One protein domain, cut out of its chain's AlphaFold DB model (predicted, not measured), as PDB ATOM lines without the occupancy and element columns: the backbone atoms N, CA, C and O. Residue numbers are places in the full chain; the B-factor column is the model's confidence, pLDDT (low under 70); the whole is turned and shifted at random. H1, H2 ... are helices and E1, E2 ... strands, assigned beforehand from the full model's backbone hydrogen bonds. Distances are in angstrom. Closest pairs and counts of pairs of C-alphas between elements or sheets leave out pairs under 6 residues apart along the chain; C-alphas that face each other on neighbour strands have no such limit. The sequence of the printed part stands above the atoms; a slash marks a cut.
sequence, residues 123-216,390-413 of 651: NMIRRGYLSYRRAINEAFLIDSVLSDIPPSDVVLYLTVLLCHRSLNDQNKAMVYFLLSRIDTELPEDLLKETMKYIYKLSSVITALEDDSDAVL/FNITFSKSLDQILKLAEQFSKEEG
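Overview. This is residues 123 to 216 and 390 to 413 of the 651 residues of an uncharacterized protein of Oceanispirochaeta sp. M1 (UniProt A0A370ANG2). A cluster of helices is built round H3 as its core, with H1, H2 and H4 packing on different sides of it and H6 crossing over H4. A small ribbon of two strands, E1 and E2, lies at the edge of the body, and H5 packs on H1 with residues 204 to 208. The printed part has 118 residues with six named helices and two named strands, in the order H1, E1, H2, H3, H4, H5, E2, H6; the sheet, of order E1 - E2, is antiparallel, and the class is mostly helix. The whole is compact, with a radius of gyration of the C-alphas of 13.8 A, and its rounded outline spans 36 by 35 by 29 A.

Along the chain. The sheet is made of E1, residues 144 to 147, and E2, residues 390 to 393, each a strand of four residues. C-alpha 144 is printed at (-15.109, -33.428, -41.824). H1 is residues 132 to 140, 12.2 A from first to last C-alpha, and begins with C-alpha 132 at (-4.514, -26.136, -58.793). H2 is residues 151 to 162, 16.6 A long, and H3 is residues 169 to 181, 18.2 A long. H4, residues 188 to 200, measures 18.6 A, and H5, residues 202 to 214, measures 18.1 A. H6, residues 398 to 413, is the longest helix at 22.7 A and ends with C-alpha 413 at (9.468, -9.138, -46.183).

Arrangement. E1 and E2 are antiparallel neighbours, with 158 degrees between their directions; C-alphas 144 and 393, which face each other, are 4.2 A apart. Across this pair N 145 and O 392 are within hydrogen-bond range at 2.8 A, and so are N 147 and O 390 at 2.9 A. The closest C-alphas of H2 and E2 are those of Pro 151 and Ile 392, 6.4 A apart. H2 and H3 form a helical hairpin: they touch, closest at the C-alphas of Leu 162 and Lys 172, 6.1 A, and run opposite ways at a shallow tilt of 19 degrees. H3 is the hub, touching four other helices. H1 touches it, closest at the C-alphas of Tyr 132 and Gln 170, 4.9 A, and they run the same way at a shallow tilt of 34 degrees, only just short of steep. H4 touches H3 at a steep tilt of 61 degrees, opposite ways, with the C-alphas of Tyr 176 and Thr 194 closest at 5.6 A. H6 touches H4, about perpendicular at 78 degrees, with the C-alphas of Met 195 and Ala 405 closest at 4.5 A. H3 and H6 only just touch, only at their ends, with 3 pairs of C-alphas within 8 A; those of Ser 180 and Ile 401 are closest at 6.8 A. H5 touches H1 with residues 204 to 208 alone, at a steep tilt of 61 degrees; the C-alphas of Arg 133 and Val 204 are closest at 5.9 A. H4 and H5 meet only through their link, while H1 and H2, for instance, are apart. The helix packing is part aligned, part crossed, shallow tilts beside larger ones. Each O i to N i+4 pair is within hydrogen-bond range in H1, H2, H3, H4 and H5, and 11 of 12 are in H6.

Size, cuts and confidence. The two C-alphas farthest apart, those of Asp 148 and Gly 413, are 41.3 A from each other. Residues 217 to 389 are not printed, and C-alphas 216 and 390 are 31.7 A apart across this cut, which falls in the link from H5 to E2. Of the links that are printed whole, none is long. The mean pLDDT of the printed part is 90.3, and residues 212 to 216 are under 70.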
ATOM      1  N   ASN A 123      -7.388 -39.628 -54.173       86.44
ATOM      2  CA  ASN A 123      -7.472 -38.235 -54.612       86.44
ATOM      3  C   ASN A 123      -6.262 -37.409 -54.153       86.44
ATOM      4  O   ASN A 123      -5.772 -36.596 -54.931       86.44
ATOM      5  N   MET A 124      -5.753 -37.624 -52.936       91.38
ATOM      6  CA  MET A 124      -4.567 -36.925 -52.431       91.38
ATOM      7  C   MET A 124      -3.255 -37.462 -53.004       91.38
ATOM      8  O   MET A 124      -2.362 -36.663 -53.239       91.38
ATOM      9  N   ILE A 125      -3.111 -38.769 -53.252       88.69
ATOM     10  CA  ILE A 125      -1.814 -39.374 -53.624       88.69
ATOM     11  C   ILE A 125      -1.660 -39.581 -55.136       88.69
ATOM     12  O   ILE A 125      -0.603 -39.306 -55.698       88.69
ATOM     13  N   ARG A 126      -2.682 -40.148 -55.787       83.38
ATOM     14  CA  ARG A 126      -2.561 -40.783 -57.115       83.38
ATOM     15  C   ARG A 126      -3.276 -40.028 -58.227       83.38
ATOM     16  O   ARG A 126      -2.868 -40.121 -59.384       83.38
ATOM     17  N   ARG A 127      -4.358 -39.311 -57.912       81.44
ATOM     18  CA  ARG A 127      -5.139 -38.573 -58.911       81.44
ATOM     19  C   ARG A 127      -4.366 -37.337 -59.357       81.44
ATOM     20  O   ARG A 127      -4.248 -36.382 -58.603       81.44
ATOM     21  N   GLY A 128      -3.859 -37.357 -60.588       82.25
ATOM     22  CA  GLY A 128      -3.261 -36.180 -61.212       82.25
ATOM     23  C   GLY A 128      -4.332 -35.147 -61.562       82.25
ATOM     24  O   GLY A 128      -5.197 -35.406 -62.402       82.25
ATOM     25  N   TYR A 129      -4.274 -33.973 -60.937       80.81
ATOM     26  CA  TYR A 129      -5.144 -32.849 -61.282       80.81
ATOM     27  C   TYR A 129      -4.549 -32.024 -62.423       80.81
ATOM     28  O   TYR A 129      -3.350 -31.781 -62.473       80.81
ATOM     29  N   LEU A 130      -5.409 -31.556 -63.334       72.88
ATOM     30  CA  LEU A 130      -4.986 -30.708 -64.456       72.88
ATOM     31  C   LEU A 130      -4.681 -29.256 -64.054       72.88
ATOM     32  O   LEU A 130      -4.071 -28.552 -64.847       72.88
ATOM     33  N   SER A 131      -5.134 -28.813 -62.877       85.19
ATOM     34  CA  SER A 131      -4.950 -27.449 -62.372       85.19
ATOM     35  C   SER A 131      -5.022 -27.396 -60.848       85.19
ATOM     36  O   SER A 131      -5.660 -28.254 -60.222       85.19
ATOM     37  N   TYR A 132      -4.420 -26.365 -60.243       89.81
ATOM     38  CA  TYR A 132      -4.514 -26.136 -58.793       89.81
ATOM     39  C   TYR A 132      -5.967 -25.928 -58.365       89.81
ATOM     40  O   TYR A 132      -6.420 -26.486 -57.365       89.81
ATOM     41  N   ARG A 133      -6.726 -25.197 -59.191       88.38
ATOM     42  CA  ARG A 133      -8.152 -24.917 -58.999       88.38
ATOM     43  C   ARG A 133      -8.977 -26.189 -58.768       88.38
ATOM     44  O   ARG A 133      -9.836 -26.215 -57.894       88.38
ATOM     45  N   ARG A 134      -8.708 -27.274 -59.504       85.69
ATOM     46  CA  ARG A 134      -9.428 -28.547 -59.317       85.69
ATOM     47  C   ARG A 134      -9.052 -29.260 -58.024       85.69
ATOM     48  O   ARG A 134      -9.941 -29.743 -57.334       85.69
ATOM     49  N   ALA A 135      -7.762 -29.315 -57.701       89.94
ATOM     50  CA  ALA A 135      -7.279 -29.984 -56.496       89.94
ATOM     51  C   ALA A 135      -7.800 -29.300 -55.220       89.94
ATOM     52  O   ALA A 135      -8.251 -29.964 -54.290       89.94
ATOM     53  N   ILE A 136      -7.812 -27.964 -55.211       92.38
ATOM     54  CA  ILE A 136      -8.359 -27.162 -54.111       92.38
ATOM     55  C   ILE A 136      -9.888 -27.307 -54.043       92.38
ATOM     56  O   ILE A 136     -10.423 -27.453 -52.951       92.38
ATOM     57  N   ASN A 137     -10.603 -27.353 -55.174       89.69
ATOM     58  CA  ASN A 137     -12.050 -27.598 -55.176       89.69
ATOM     59  C   ASN A 137     -12.423 -28.965 -54.572       89.69
ATOM     60  O   ASN A 137     -13.387 -29.057 -53.823       89.69
ATOM     61  N   GLU A 138     -11.663 -30.025 -54.857       89.00
ATOM     62  CA  GLU A 138     -11.859 -31.336 -54.213       89.00
ATOM     63  C   GLU A 138     -11.535 -31.270 -52.708       89.00
ATOM     64  O   GLU A 138     -12.244 -31.869 -51.903       89.00
ATOM     65  N   ALA A 139     -10.529 -30.481 -52.308       91.62
ATOM     66  CA  ALA A 139     -10.228 -30.204 -50.899       91.62
ATOM     67  C   ALA A 139     -11.353 -29.435 -50.176       91.62
ATOM     68  O   ALA A 139     -11.602 -29.678 -48.998       91.62
ATOM     69  N   PHE A 140     -12.051 -28.529 -50.871       89.12
ATOM     70  CA  PHE A 140     -13.189 -27.773 -50.334       89.12
ATOM     71  C   PHE A 140     -14.382 -28.657 -49.957       89.12
ATOM     72  O   PHE A 140     -15.101 -28.297 -49.030       89.12
ATOM     73  N   LEU A 141     -14.577 -29.795 -50.633       88.06
ATOM     74  CA  LEU A 141     -15.667 -30.743 -50.357       88.06
ATOM     75  C   LEU A 141     -15.463 -31.548 -49.058       88.06
ATOM     76  O   LEU A 141     -16.342 -32.311 -48.659       88.06
ATOM     77  N   ILE A 142     -14.303 -31.414 -48.407       89.94
ATOM     78  CA  ILE A 142     -13.930 -32.167 -47.209       89.94
ATOM     79  C   ILE A 142     -14.085 -31.262 -45.982       89.94
ATOM     80  O   ILE A 142     -13.133 -30.645 -45.510       89.94
ATOM     81  N   ASP A 143     -15.304 -31.198 -45.447       89.31
ATOM     82  CA  ASP A 143     -15.592 -30.452 -44.212       89.31
ATOM     83  C   ASP A 143     -15.237 -31.236 -42.942       89.31
ATOM     84  O   ASP A 143     -14.816 -30.656 -41.937       89.31
ATOM     85  N   SER A 144     -15.408 -32.561 -42.966       93.44
ATOM     86  CA  SER A 144     -15.109 -33.428 -41.824       93.44
ATOM     87  C   SER A 144     -14.868 -34.882 -42.216       93.44
ATOM     88  O   SER A 144     -15.456 -35.372 -43.179       93.44
ATOM     89  N   VAL A 145     -14.052 -35.584 -41.431       92.75
ATOM     90  CA  VAL A 145     -13.674 -36.985 -41.642       92.75
ATOM     91  C   VAL A 145     -13.749 -37.742 -40.317       92.75
ATOM     92  O   VAL A 145     -13.112 -37.358 -39.337       92.75
ATOM     93  N   LEU A 146     -14.501 -38.844 -40.293       92.81
ATOM     94  CA  LEU A 146     -14.485 -39.793 -39.179       92.81
ATOM     95  C   LEU A 146     -13.280 -40.724 -39.327       92.81
ATOM     96  O   LEU A 146     -13.173 -41.439 -40.322       92.81
ATOM     97  N   SER A 147     -12.396 -40.720 -38.331       93.12
ATOM     98  CA  SER A 147     -11.134 -41.459 -38.345       93.12
ATOM     99  C   SER A 147     -10.921 -42.224 -37.042       93.12
ATOM    100  O   SER A 147     -11.234 -41.719 -35.968       93.12
ATOM    101  N   ASP A 148     -10.335 -43.418 -37.116       92.81
ATOM    102  CA  ASP A 148      -9.871 -44.153 -35.928       92.81
ATOM    103  C   ASP A 148      -8.520 -43.598 -35.407       92.81
ATOM    104  O   ASP A 148      -8.035 -44.003 -34.352       92.81
ATOM    105  N   ILE A 149      -7.895 -42.684 -36.162       94.25
ATOM    106  CA  ILE A 149      -6.577 -42.088 -35.902       94.25
ATOM    107  C   ILE A 149      -6.771 -40.691 -35.273       94.25
ATOM    108  O   ILE A 149      -7.612 -39.924 -35.754       94.25
ATOM    109  N   PRO A 150      -6.033 -40.323 -34.207       94.81
ATOM    110  CA  PRO A 150      -6.214 -39.035 -33.538       94.81
ATOM    111  C   PRO A 150      -5.725 -37.856 -34.407       94.81
ATOM    112  O   PRO A 150      -4.832 -38.027 -35.238       94.81
ATOM    113  N   PRO A 151      -6.239 -36.625 -34.205       95.56
ATOM    114  CA  PRO A 151      -5.940 -35.495 -35.094       95.56
ATOM    115  C   PRO A 151      -4.446 -35.134 -35.214       95.56
ATOM    116  O   PRO A 151      -3.999 -34.733 -36.287       95.56
ATOM    117  N   SER A 152      -3.656 -35.329 -34.152       96.25
ATOM    118  CA  SER A 152      -2.193 -35.151 -34.159       96.25
ATOM    119  C   SER A 152      -1.481 -36.056 -35.166       96.25
ATOM    120  O   SER A 152      -0.505 -35.664 -35.802       96.25
ATOM    121  N   ASP A 153      -1.997 -37.267 -35.327       96.88
ATOM    122  CA  ASP A 153      -1.419 -38.314 -36.159       96.88
ATOM    123  C   ASP A 153      -1.900 -38.161 -37.604       96.88
ATOM    124  O   ASP A 153      -1.213 -38.556 -38.543       96.88
ATOM    125  N   VAL A 154      -3.036 -37.487 -37.801       97.06
ATOM    126  CA  VAL A 154      -3.496 -37.032 -39.116       97.06
ATOM    127  C   VAL A 154      -2.665 -35.857 -39.630       97.06
ATOM    128  O   VAL A 154      -2.332 -35.838 -40.814       97.06
ATOM    129  N   VAL A 155      -2.231 -34.934 -38.760       97.88
ATOM    130  CA  VAL A 155      -1.210 -33.932 -39.126       97.88
ATOM    131  C   VAL A 155       0.103 -34.622 -39.517       97.88
ATOM    132  O   VAL A 155       0.671 -34.289 -40.559       97.88
ATOM    133  N   LEU A 156       0.543 -35.640 -38.766       98.12
ATOM    134  CA  LEU A 156       1.725 -36.437 -39.120       98.12
ATOM    135  C   LEU A 156       1.558 -37.144 -40.472       98.12
ATOM    136  O   LEU A 156       2.437 -37.040 -41.322       98.12
ATOM    137  N   TYR A 157       0.415 -37.785 -40.721       97.88
ATOM    138  CA  TYR A 157       0.101 -38.434 -41.996       97.88
ATOM    139  C   TYR A 157       0.116 -37.454 -43.183       97.88
ATOM    140  O   TYR A 157       0.750 -37.728 -44.203       97.88
ATOM    141  N   LEU A 158      -0.536 -36.292 -43.057       97.81
ATOM    142  CA  LEU A 158      -0.517 -35.248 -44.090       97.81
ATOM    143  C   LEU A 158       0.905 -34.702 -44.312       97.81
ATOM    144  O   LEU A 158       1.282 -34.401 -45.441       97.81
ATOM    145  N   THR A 159       1.729 -34.646 -43.264       98.12
ATOM    146  CA  THR A 159       3.140 -34.255 -43.381       98.12
ATOM    147  C   THR A 159       3.970 -35.319 -44.107       98.12
ATOM    148  O   THR A 159       4.775 -34.975 -44.969       98.12
ATOM    149  N   VAL A 160       3.732 -36.613 -43.848       97.94
ATOM    150  CA  VAL A 160       4.336 -37.723 -44.613       97.94
ATOM    151  C   VAL A 160       3.976 -37.626 -46.100       97.94
ATOM    152  O   VAL A 160       4.841 -37.862 -46.943       97.94
ATOM    153  N   LEU A 161       2.742 -37.223 -46.434       97.00
ATOM    154  CA  LEU A 161       2.352 -36.946 -47.820       97.00
ATOM    155  C   LEU A 161       3.130 -35.772 -48.427       97.00
ATOM    156  O   LEU A 161       3.652 -35.922 -49.526       97.00
ATOM    157  N   LEU A 162       3.265 -34.635 -47.735       97.31
ATOM    158  CA  LEU A 162       4.052 -33.500 -48.248       97.31
ATOM    159  C   LEU A 162       5.523 -33.852 -48.494       97.31
ATOM    160  O   LEU A 162       6.125 -33.349 -49.439       97.31
ATOM    161  N   CYS A 163       6.100 -34.723 -47.669       97.25
ATOM    162  CA  CYS A 163       7.469 -35.204 -47.834       97.25
ATOM    163  C   CYS A 163       7.638 -36.207 -48.998       97.25
ATOM    164  O   CYS A 163       8.771 -36.528 -49.361       97.25
ATOM    165  N   HIS A 164       6.543 -36.695 -49.591       96.50
ATOM    166  CA  HIS A 164       6.556 -37.676 -50.674       96.50
ATOM    167  C   HIS A 164       7.008 -37.062 -52.004       96.50
ATOM    168  O   HIS A 164       6.273 -36.327 -52.663       96.50
ATOM    169  N   ARG A 165       8.195 -37.452 -52.469       94.62
ATOM    170  CA  ARG A 165       8.851 -36.916 -53.668       94.62
ATOM    171  C   ARG A 165       8.018 -37.027 -54.950       94.62
ATOM    172  O   ARG A 165       8.115 -36.167 -55.822       94.62
ATOM    173  N   SER A 166       7.231 -38.094 -55.088       90.56
ATOM    174  CA  SER A 166       6.391 -38.338 -56.274       90.56
ATOM    175  C   SER A 166       5.058 -37.568 -56.244       90.56
ATOM    176  O   SER A 166       4.265 -37.694 -57.177       90.56
ATOM    177  N   LEU A 167       4.779 -36.789 -55.186       93.50
ATOM    178  CA  LEU A 167       3.566 -35.980 -55.074       93.50
ATOM    179  C   LEU A 167       3.688 -34.735 -55.966       93.50
ATOM    180  O   LEU A 167       4.586 -33.914 -55.779       93.50
ATOM    181  N   ASN A 168       2.793 -34.591 -56.944       92.94
ATOM    182  CA  ASN A 168       2.783 -33.416 -57.822       92.94
ATOM    183  C   ASN A 168       2.302 -32.151 -57.080       92.94
ATOM    184  O   ASN A 168       1.694 -32.231 -56.009       92.94
ATOM    185  N   ASP A 169       2.546 -30.979 -57.666       94.12
ATOM    186  CA  ASP A 169       2.277 -29.697 -57.010       94.12
ATOM    187  C   ASP A 169       0.783 -29.439 -56.751       94.12
ATOM    188  O   ASP A 169       0.431 -28.846 -55.733       94.12
ATOM    189  N   GLN A 170      -0.120 -29.928 -57.606       94.38
ATOM    190  CA  GLN A 170      -1.563 -29.799 -57.387       94.38
ATOM    191  C   GLN A 170      -2.020 -30.648 -56.191       94.38
ATOM    192  O   GLN A 170      -2.816 -30.199 -55.366       94.38
ATOM    193  N   ASN A 171      -1.477 -31.855 -56.043       95.12
ATOM    194  CA  ASN A 171      -1.725 -32.718 -54.894       95.12
ATOM    195  C   ASN A 171      -1.075 -32.161 -53.610       95.12
ATOM    196  O   ASN A 171      -1.704 -32.189 -52.552       95.12
ATOM    197  N   LYS A 172       0.115 -31.547 -53.693       96.50
ATOM    198  CA  LYS A 172       0.696 -30.763 -52.584       96.50
ATOM    199  C   LYS A 172      -0.213 -29.603 -52.178       96.50
ATOM    200  O   LYS A 172      -0.449 -29.416 -50.989       96.50
ATOM    201  N   ALA A 173      -0.778 -28.866 -53.136       96.12
ATOM    202  CA  ALA A 173      -1.735 -27.793 -52.867       96.12
ATOM    203  C   ALA A 173      -3.000 -28.288 -52.152       96.12
ATOM    204  O   ALA A 173      -3.439 -27.646 -51.200       96.12
ATOM    205  N   MET A 174      -3.536 -29.449 -52.547       96.00
ATOM    206  CA  MET A 174      -4.637 -30.111 -51.835       96.00
ATOM    207  C   MET A 174      -4.271 -30.375 -50.364       96.00
ATOM    208  O   MET A 174      -5.027 -30.019 -49.462       96.00
ATOM    209  N   VAL A 175      -3.087 -30.944 -50.109       97.19
ATOM    210  CA  VAL A 175      -2.622 -31.284 -48.753       97.19
ATOM    211  C   VAL A 175      -2.335 -30.035 -47.907       97.19
ATOM    212  O   VAL A 175      -2.781 -29.973 -46.762       97.19
ATOM    213  N   TYR A 176      -1.677 -29.009 -48.457       97.69
ATOM    214  CA  TYR A 176      -1.482 -27.724 -47.768       97.69
ATOM    215  C   TYR A 176      -2.813 -27.029 -47.452       97.69
ATOM    216  O   TYR A 176      -2.965 -26.460 -46.372       97.69
ATOM    217  N   PHE A 177      -3.801 -27.100 -48.349       96.50
ATOM    218  CA  PHE A 177      -5.128 -26.537 -48.101       96.50
ATOM    219  C   PHE A 177      -5.841 -27.248 -46.945       96.50
ATOM    220  O   PHE A 177      -6.325 -26.580 -46.026       96.50
ATOM    221  N   LEU A 178      -5.815 -28.584 -46.917       96.56
ATOM    222  CA  LEU A 178      -6.358 -29.374 -45.807       96.56
ATOM    223  C   LEU A 178      -5.638 -29.074 -44.482       96.56
ATOM    224  O   LEU A 178      -6.303 -28.829 -43.477       96.56
ATOM    225  N   LEU A 179      -4.302 -28.996 -44.473       97.19
ATOM    226  CA  LEU A 179      -3.531 -28.573 -43.293       97.19
ATOM    227  C   LEU A 179      -3.910 -27.157 -42.833       97.19
ATOM    228  O   LEU A 179      -4.038 -26.913 -41.637       97.19
ATOM    229  N   SER A 180      -4.146 -26.222 -43.754       96.44
ATOM    230  CA  SER A 180      -4.544 -24.856 -43.392       96.44
ATOM    231  C   SER A 180      -5.924 -24.798 -42.722       96.44
ATOM    232  O   SER A 180      -6.130 -23.978 -41.821       96.44
ATOM    233  N   ARG A 181      -6.841 -25.698 -43.118       95.12
ATOM    234  CA  ARG A 181      -8.222 -25.768 -42.619       95.12
ATOM    235  C   ARG A 181      -8.431 -26.666 -41.397       95.12
ATOM    236  O   ARG A 181      -9.412 -26.444 -40.695       95.12
ATOM    237  N   ILE A 182      -7.558 -27.643 -41.124       95.62
ATOM    238  CA  ILE A 182      -7.755 -28.633 -40.046       95.62
ATOM    239  C   ILE A 182      -7.929 -27.962 -38.677       95.62
ATOM    240  O   ILE A 182      -7.139 -27.094 -38.303       95.62
ATOM    241  N   ASP A 183      -8.920 -28.379 -37.892       93.38
ATOM    242  CA  ASP A 183      -9.205 -27.839 -36.553       93.38
ATOM    243  C   ASP A 183      -8.293 -28.460 -35.488       93.38
ATOM    244  O   ASP A 183      -8.706 -29.056 -34.496       93.38
ATOM    245  N   THR A 184      -6.995 -28.376 -35.744       93.62
ATOM    246  CA  THR A 184      -5.919 -28.886 -34.901       93.62
ATOM    247  C   THR A 184      -4.734 -27.925 -35.005       93.62
ATOM    248  O   THR A 184      -4.614 -27.150 -35.965       93.62
ATOM    249  N   GLU A 185      -3.900 -27.904 -33.969       93.06
ATOM    250  CA  GLU A 185      -2.671 -27.117 -33.953       93.06
ATOM    251  C   GLU A 185      -1.650 -27.715 -34.932       93.06
ATOM    252  O   GLU A 185      -1.597 -28.928 -35.140       93.06
ATOM    253  N   LEU A 186      -0.855 -26.855 -35.564       96.25
ATOM    254  CA  LEU A 186       0.250 -27.252 -36.433       96.25
ATOM    255  C   LEU A 186       1.570 -26.808 -35.784       96.25
ATOM    256  O   LEU A 186       1.599 -25.716 -35.208       96.25
ATOM    257  N   PRO A 187       2.664 -27.584 -35.907       96.31
ATOM    258  CA  PRO A 187       3.996 -27.136 -35.503       96.31
ATOM    259  C   PRO A 187       4.392 -25.829 -36.199       96.31
ATOM    260  O   PRO A 187       4.022 -25.618 -37.352       96.31
ATOM    261  N   GLU A 188       5.166 -24.972 -35.529       93.56
ATOM    262  CA  GLU A 188       5.394 -23.576 -35.942       93.56
ATOM    263  C   GLU A 188       5.913 -23.440 -37.385       93.56
ATOM    264  O   GLU A 188       5.342 -22.698 -38.186       93.56
ATOM    265  N   ASP A 189       6.943 -24.203 -37.759       93.81
ATOM    266  CA  ASP A 189       7.504 -24.151 -39.113       93.81
ATOM    267  C   ASP A 189       6.578 -24.766 -40.176       93.81
ATOM    268  O   ASP A 189       6.502 -24.246 -41.291       93.81
ATOM    269  N   LEU A 190       5.826 -25.823 -39.837       96.62
ATOM    270  CA  LEU A 190       4.835 -26.405 -40.750       96.62
ATOM    271  C   LEU A 190       3.663 -25.437 -40.962       96.62
ATOM    272  O   LEU A 190       3.213 -25.262 -42.093       96.62
ATOM    273  N   LEU A 191       3.197 -24.773 -39.899       96.31
ATOM    274  CA  LEU A 191       2.176 -23.729 -39.955       96.31
ATOM    275  C   LEU A 191       2.632 -22.575 -40.848       96.31
ATOM    276  O   LEU A 191       1.900 -22.176 -41.752       96.31
ATOM    277  N   LYS A 192       3.841 -22.060 -40.614       95.25
ATOM    278  CA  LYS A 192       4.410 -20.937 -41.361       95.25
ATOM    279  C   LYS A 192       4.511 -21.241 -42.855       95.25
ATOM    280  O   LYS A 192       4.037 -20.445 -43.666       95.25
ATOM    281  N   GLU A 193       5.092 -22.379 -43.229       95.25
ATOM    282  CA  GLU A 193       5.234 -22.740 -44.644       95.25
ATOM    283  C   GLU A 193       3.888 -23.117 -45.282       95.25
ATOM    284  O   GLU A 193       3.637 -22.729 -46.422       95.25
ATOM    285  N   THR A 194       2.961 -23.737 -44.537       96.88
ATOM    286  CA  THR A 194       1.570 -23.929 -44.992       96.88
ATOM    287  C   THR A 194       0.921 -22.583 -45.316       96.88
ATOM    288  O   THR A 194       0.408 -22.392 -46.415       96.88
ATOM    289  N   MET A 195       0.989 -21.611 -44.405       96.31
ATOM    290  CA  MET A 195       0.404 -20.280 -44.598       96.31
ATOM    291  C   MET A 195       1.057 -19.522 -45.763       96.31
ATOM    292  O   MET A 195       0.364 -18.867 -46.540       96.31
ATOM    293  N   LYS A 196       2.370 -19.670 -45.958       94.44
ATOM    294  CA  LYS A 196       3.102 -19.128 -47.112       94.44
ATOM    295  C   LYS A 196       2.671 -19.762 -48.439       94.44
ATOM    296  O   LYS A 196       2.470 -19.044 -49.420       94.44
ATOM    297  N   TYR A 197       2.475 -21.079 -48.470       95.62
ATOM    298  CA  TYR A 197       1.987 -21.788 -49.655       95.62
ATOM    299  C   TYR A 197       0.539 -21.390 -49.990       95.62
ATOM    300  O   TYR A 197       0.217 -21.113 -51.144       95.62
ATOM    301  N   ILE A 198      -0.318 -21.246 -48.975       96.00
ATOM    302  CA  ILE A 198      -1.692 -20.750 -49.139       96.00
ATOM    303  C   ILE A 198      -1.726 -19.297 -49.617       96.00
ATOM    304  O   ILE A 198      -2.546 -18.963 -50.469       96.00
ATOM    305  N   TYR A 199      -0.799 -18.442 -49.170       94.06
ATOM    306  CA  TYR A 199      -0.666 -17.089 -49.716       94.06
ATOM    307  C   TYR A 199      -0.369 -17.105 -51.227       94.06
ATOM    308  O   TYR A 199      -1.008 -16.367 -51.979       94.06
ATOM    309  N   LYS A 200       0.529 -17.989 -51.697       94.31
ATOM    310  CA  LYS A 200       0.822 -18.170 -53.135       94.31
ATOM    311  C   LYS A 200      -0.401 -18.647 -53.936       94.31
ATOM    312  O   LYS A 200      -0.522 -18.308 -55.108       94.31
ATOM    313  N   LEU A 201      -1.318 -19.379 -53.303       93.44
ATOM    314  CA  LEU A 201      -2.569 -19.861 -53.902       93.44
ATOM    315  C   LEU A 201      -3.771 -18.921 -53.708       93.44
ATOM    316  O   LEU A 201      -4.856 -19.233 -54.197       93.44
ATOM    317  N   SER A 202      -3.608 -17.793 -53.010       92.94
ATOM    318  CA  SER A 202      -4.716 -16.915 -52.599       92.94
ATOM    319  C   SER A 202      -5.637 -16.496 -53.750       92.94
ATOM    320  O   SER A 202      -6.849 -16.532 -53.585       92.94
ATOM    321  N   SER A 203      -5.097 -16.192 -54.934       91.12
ATOM    322  CA  SER A 203      -5.894 -15.847 -56.121       91.12
ATOM    323  C   SER A 203      -6.803 -16.986 -56.596       91.12
ATOM    324  O   SER A 203      -7.970 -16.746 -56.890       91.12
ATOM    325  N   VAL A 204      -6.299 -18.223 -56.635       90.06
ATOM    326  CA  VAL A 204      -7.077 -19.421 -57.008       90.06
ATOM    327  C   VAL A 204      -8.128 -19.731 -55.947       90.06
ATOM    328  O   VAL A 204      -9.249 -20.115 -56.268       90.06
ATOM    329  N   ILE A 205      -7.757 -19.557 -54.681       91.12
ATOM    330  CA  ILE A 205      -8.603 -19.807 -53.516       91.12
ATOM    331  C   ILE A 205      -9.776 -18.815 -53.465       91.12
ATOM    332  O   ILE A 205     -10.916 -19.249 -53.339       91.12
ATOM    333  N   THR A 206      -9.525 -17.512 -53.632       89.50
ATOM    334  CA  THR A 206     -10.581 -16.489 -53.699       89.50
ATOM    335  C   THR A 206     -11.448 -16.659 -54.944       89.50
ATOM    336  O   THR A 206     -12.664 -16.622 -54.826       89.50
ATOM    337  N   ALA A 207     -10.861 -16.947 -56.113       87.25
ATOM    338  CA  ALA A 207     -11.644 -17.217 -57.321       87.25
ATOM    339  C   ALA A 207     -12.563 -18.443 -57.168       87.25
ATOM    340  O   ALA A 207     -13.654 -18.453 -57.724       87.25
ATOM    341  N   LEU A 208     -12.154 -19.467 -56.407       86.94
ATOM    342  CA  LEU A 208     -13.015 -20.604 -56.062       86.94
ATOM    343  C   LEU A 208     -14.111 -20.253 -55.057       86.94
ATOM    344  O   LEU A 208     -15.181 -20.840 -55.149       86.94
ATOM    345  N   GLU A 209     -13.866 -19.344 -54.113       83.56
ATOM    346  CA  GLU A 209     -14.886 -18.876 -53.167       83.56
ATOM    347  C   GLU A 209     -15.944 -18.038 -53.909       83.56
ATOM    348  O   GLU A 209     -17.119 -18.408 -53.897       83.56
ATOM    349  N   ASP A 210     -15.509 -17.028 -54.676       83.25
ATOM    350  CA  ASP A 210     -16.350 -16.203 -55.558       83.25
ATOM    351  C   ASP A 210     -17.146 -17.066 -56.558       83.25
ATOM    352  O   ASP A 210     -18.351 -16.880 -56.744       83.25
ATOM    353  N   ASP A 211     -16.490 -18.052 -57.187       76.44
ATOM    354  CA  ASP A 211     -17.168 -18.976 -58.094       76.44
ATOM    355  C   ASP A 211     -18.019 -20.012 -57.349       76.44
ATOM    356  O   ASP A 211     -18.961 -20.513 -57.944       76.44
ATOM    357  N   SER A 212     -17.788 -20.347 -56.074       66.44
ATOM    358  CA  SER A 212     -18.678 -21.264 -55.334       66.44
ATOM    359  C   SER A 212     -20.048 -20.633 -55.062       66.44
ATOM    360  O   SER A 212     -21.073 -21.304 -55.213       66.44
ATOM    361  N   ASP A 213     -20.073 -19.321 -54.809       56.59
ATOM    362  CA  ASP A 213     -21.298 -18.518 -54.752       56.59
ATOM    363  C   ASP A 213     -21.984 -18.407 -56.134       56.59
ATOM    364  O   ASP A 213     -23.209 -18.264 -56.214       56.59
ATOM    365  N   ALA A 214     -21.232 -18.531 -57.239       48.06
ATOM    366  CA  ALA A 214     -21.753 -18.488 -58.611       48.06
ATOM    367  C   ALA A 214     -22.132 -19.866 -59.209       48.06
ATOM    368  O   ALA A 214     -23.058 -19.958 -60.019       48.06
ATOM    369  N   VAL A 215     -21.462 -20.956 -58.823       45.00
ATOM    370  CA  VAL A 215     -21.552 -22.312 -59.419       45.00
ATOM    371  C   VAL A 215     -22.809 -23.078 -58.984       45.00
ATOM    372  O   VAL A 215     -23.146 -24.110 -59.562       45.00
ATOM    373  N   LEU A 216     -23.643 -22.478 -58.130       45.25
ATOM    374  CA  LEU A 216     -25.077 -22.785 -58.104       45.25
ATOM    375  C   LEU A 216     -25.800 -22.464 -59.439       45.25
ATOM    376  O   LEU A 216     -27.000 -22.725 -59.539       45.25
ATOM    377  N   PHE A 390     -12.630 -40.409 -33.955       92.50
ATOM    378  CA  PHE A 390     -12.417 -38.973 -33.920       92.50
ATOM    379  C   PHE A 390     -13.122 -38.337 -35.117       92.50
ATOM    380  O   PHE A 390     -12.955 -38.784 -36.250       92.50
ATOM    381  N   ASN A 391     -13.905 -37.285 -34.875       93.56
ATOM    382  CA  ASN A 391     -14.414 -36.436 -35.947       93.56
ATOM    383  C   ASN A 391     -13.405 -35.311 -36.197       93.56
ATOM    384  O   ASN A 391     -13.264 -34.415 -35.366       93.56
ATOM    385  N   ILE A 392     -12.681 -35.395 -37.308       92.94
ATOM    386  CA  ILE A 392     -11.650 -34.437 -37.702       92.94
ATOM    387  C   ILE A 392     -12.304 -33.418 -38.622       92.94
ATOM    388  O   ILE A 392     -12.733 -33.771 -39.717       92.94
ATOM    389  N   THR A 393     -12.405 -32.170 -38.178       92.75
ATOM    390  CA  THR A 393     -13.083 -31.098 -38.911       92.75
ATOM    391  C   THR A 393     -12.088 -30.138 -39.563       92.75
ATOM    392  O   THR A 393     -10.958 -29.969 -39.101       92.75
ATOM    393  N   PHE A 394     -12.520 -29.521 -40.661       91.06
ATOM    394  CA  PHE A 394     -11.751 -28.581 -41.475       91.06
ATOM    395  C   PHE A 394     -12.445 -27.202 -41.499       91.06
ATOM    396  O   PHE A 394     -12.679 -26.624 -42.563       91.06
ATOM    397  N   SER A 395     -12.868 -26.694 -40.334       87.31
ATOM    398  CA  SER A 395     -13.834 -25.584 -40.230       87.31
ATOM    399  C   SER A 395     -13.239 -24.174 -40.122       87.31
ATOM    400  O   SER A 395     -13.998 -23.202 -40.180       87.31
ATOM    401  N   LYS A 396     -11.909 -24.021 -40.026       88.56
ATOM    402  CA  LYS A 396     -11.245 -22.702 -40.095       88.56
ATOM    403  C   LYS A 396     -11.700 -21.941 -41.348       88.56
ATOM    404  O   LYS A 396     -11.491 -22.392 -42.474       88.56
ATOM    405  N   SER A 397     -12.303 -20.767 -41.154       88.31
ATOM    406  CA  SER A 397     -12.847 -19.968 -42.258       88.31
ATOM    407  C   SER A 397     -11.729 -19.465 -43.171       88.31
ATOM    408  O   SER A 397     -10.706 -18.981 -42.674       88.31
ATOM    409  N   LEU A 398     -11.961 -19.482 -44.481       88.06
ATOM    410  CA  LEU A 398     -10.988 -19.057 -45.489       88.06
ATOM    411  C   LEU A 398     -10.472 -17.633 -45.243       88.06
ATOM    412  O   LEU A 398      -9.272 -17.374 -45.234       88.06
ATOM    413  N   ASP A 399     -11.394 -16.749 -44.888       88.88
ATOM    414  CA  ASP A 399     -11.188 -15.354 -44.519       88.88
ATOM    415  C   ASP A 399     -10.231 -15.156 -43.313       88.88
ATOM    416  O   ASP A 399      -9.576 -14.121 -43.191       88.88
ATOM    417  N   GLN A 400     -10.109 -16.139 -42.408       90.06
ATOM    418  CA  GLN A 400      -9.107 -16.147 -41.324       90.06
ATOM    419  C   GLN A 400      -7.760 -16.684 -41.815       90.06
ATOM    420  O   GLN A 400      -6.721 -16.105 -41.499       90.06
ATOM    421  N   ILE A 401      -7.778 -17.758 -42.607       90.69
ATOM    422  CA  ILE A 401      -6.577 -18.389 -43.170       90.69
ATOM    423  C   ILE A 401      -5.835 -17.402 -44.076       90.69
ATOM    424  O   ILE A 401      -4.637 -17.206 -43.904       90.69
ATOM    425  N   LEU A 402      -6.538 -16.706 -44.975       91.38
ATOM    426  CA  LEU A 402      -5.947 -15.706 -45.866       91.38
ATOM    427  C   LEU A 402      -5.366 -14.508 -45.094       91.38
ATOM    428  O   LEU A 402      -4.292 -14.021 -45.443       91.38
ATOM    429  N   LYS A 403      -6.005 -14.073 -43.997       92.50
ATOM    430  CA  LYS A 403      -5.467 -13.012 -43.119       92.50
ATOM    431  C   LYS A 403      -4.202 -13.454 -42.379       92.50
ATOM    432  O   LYS A 403      -3.274 -12.659 -42.260       92.50
ATOM    433  N   LEU A 404      -4.136 -14.704 -41.915       91.31
ATOM    434  CA  LEU A 404      -2.923 -15.279 -41.317       91.31
ATOM    435  C   LEU A 404      -1.806 -15.428 -42.363       91.31
ATOM    436  O   LEU A 404      -0.677 -15.006 -42.125       91.31
ATOM    437  N   ALA A 405      -2.129 -15.947 -43.547       91.94
ATOM    438  CA  ALA A 405      -1.216 -16.083 -44.679       91.94
ATOM    439  C   ALA A 405      -0.594 -14.736 -45.099       91.94
ATOM    440  O   ALA A 405       0.622 -14.629 -45.278       91.94
ATOM    441  N   GLU A 406      -1.405 -13.676 -45.165       92.00
ATOM    442  CA  GLU A 406      -0.941 -12.315 -45.442       92.00
ATOM    443  C   GLU A 406      -0.034 -11.760 -44.320       92.00
ATOM    444  O   GLU A 406       0.940 -11.058 -44.603       92.00
ATOM    445  N   GLN A 407      -0.306 -12.084 -43.047       92.69
ATOM    446  CA  GLN A 407       0.548 -11.695 -41.913       92.69
ATOM    447  C   GLN A 407       1.936 -12.346 -41.997       92.69
ATOM    448  O   GLN A 407       2.935 -11.625 -41.990       92.69
ATOM    449  N   PHE A 408       2.010 -13.670 -42.175       90.19
ATOM    450  CA  PHE A 408       3.284 -14.387 -42.323       90.19
ATOM    451  C   PHE A 408       4.109 -13.872 -43.519       90.19
ATOM    452  O   PHE A 408       5.318 -13.664 -43.393       90.19
ATOM    453  N   SER A 409       3.458 -13.584 -44.653       89.81
ATOM    454  CA  SER A 409       4.117 -13.001 -45.833       89.81
ATOM    455  C   SER A 409       4.732 -11.617 -45.542       89.81
ATOM    456  O   SER A 409       5.887 -11.345 -45.889       89.81
ATOM    457  N   LYS A 410       4.001 -10.745 -44.830       90.19
ATOM    458  CA  LYS A 410       4.477  -9.404 -44.436       90.19
ATOM    459  C   LYS A 410       5.663  -9.457 -43.469       90.19
ATOM    460  O   LYS A 410       6.570  -8.627 -43.571       90.19
ATOM    461  N   GLU A 411       5.680 -10.405 -42.536       88.38
ATOM    462  CA  GLU A 411       6.787 -10.566 -41.585       88.38
ATOM    463  C   GLU A 411       8.093 -10.990 -42.273       88.38
ATOM    464  O   GLU A 411       9.154 -10.435 -41.976       88.38
ATOM    465  N   GLU A 412       8.029 -11.897 -43.253       83.06
ATOM    466  CA  GLU A 412       9.208 -12.333 -44.013       83.06
ATOM    467  C   GLU A 412       9.833 -11.174 -44.821       83.06
ATOM    468  O   GLU A 412      11.052 -10.974 -44.785       83.06
ATOM    469  N   GLY A 413       9.007 -10.330 -45.455       78.88
ATOM    470  CA  GLY A 413       9.468  -9.138 -46.183       78.88
ATOM    471  C   GLY A 413      10.181  -8.097 -45.303       78.88
ATOM    472  O   GLY A 413      11.225  -7.554 -45.688       78.88
TER     473      GLY A 413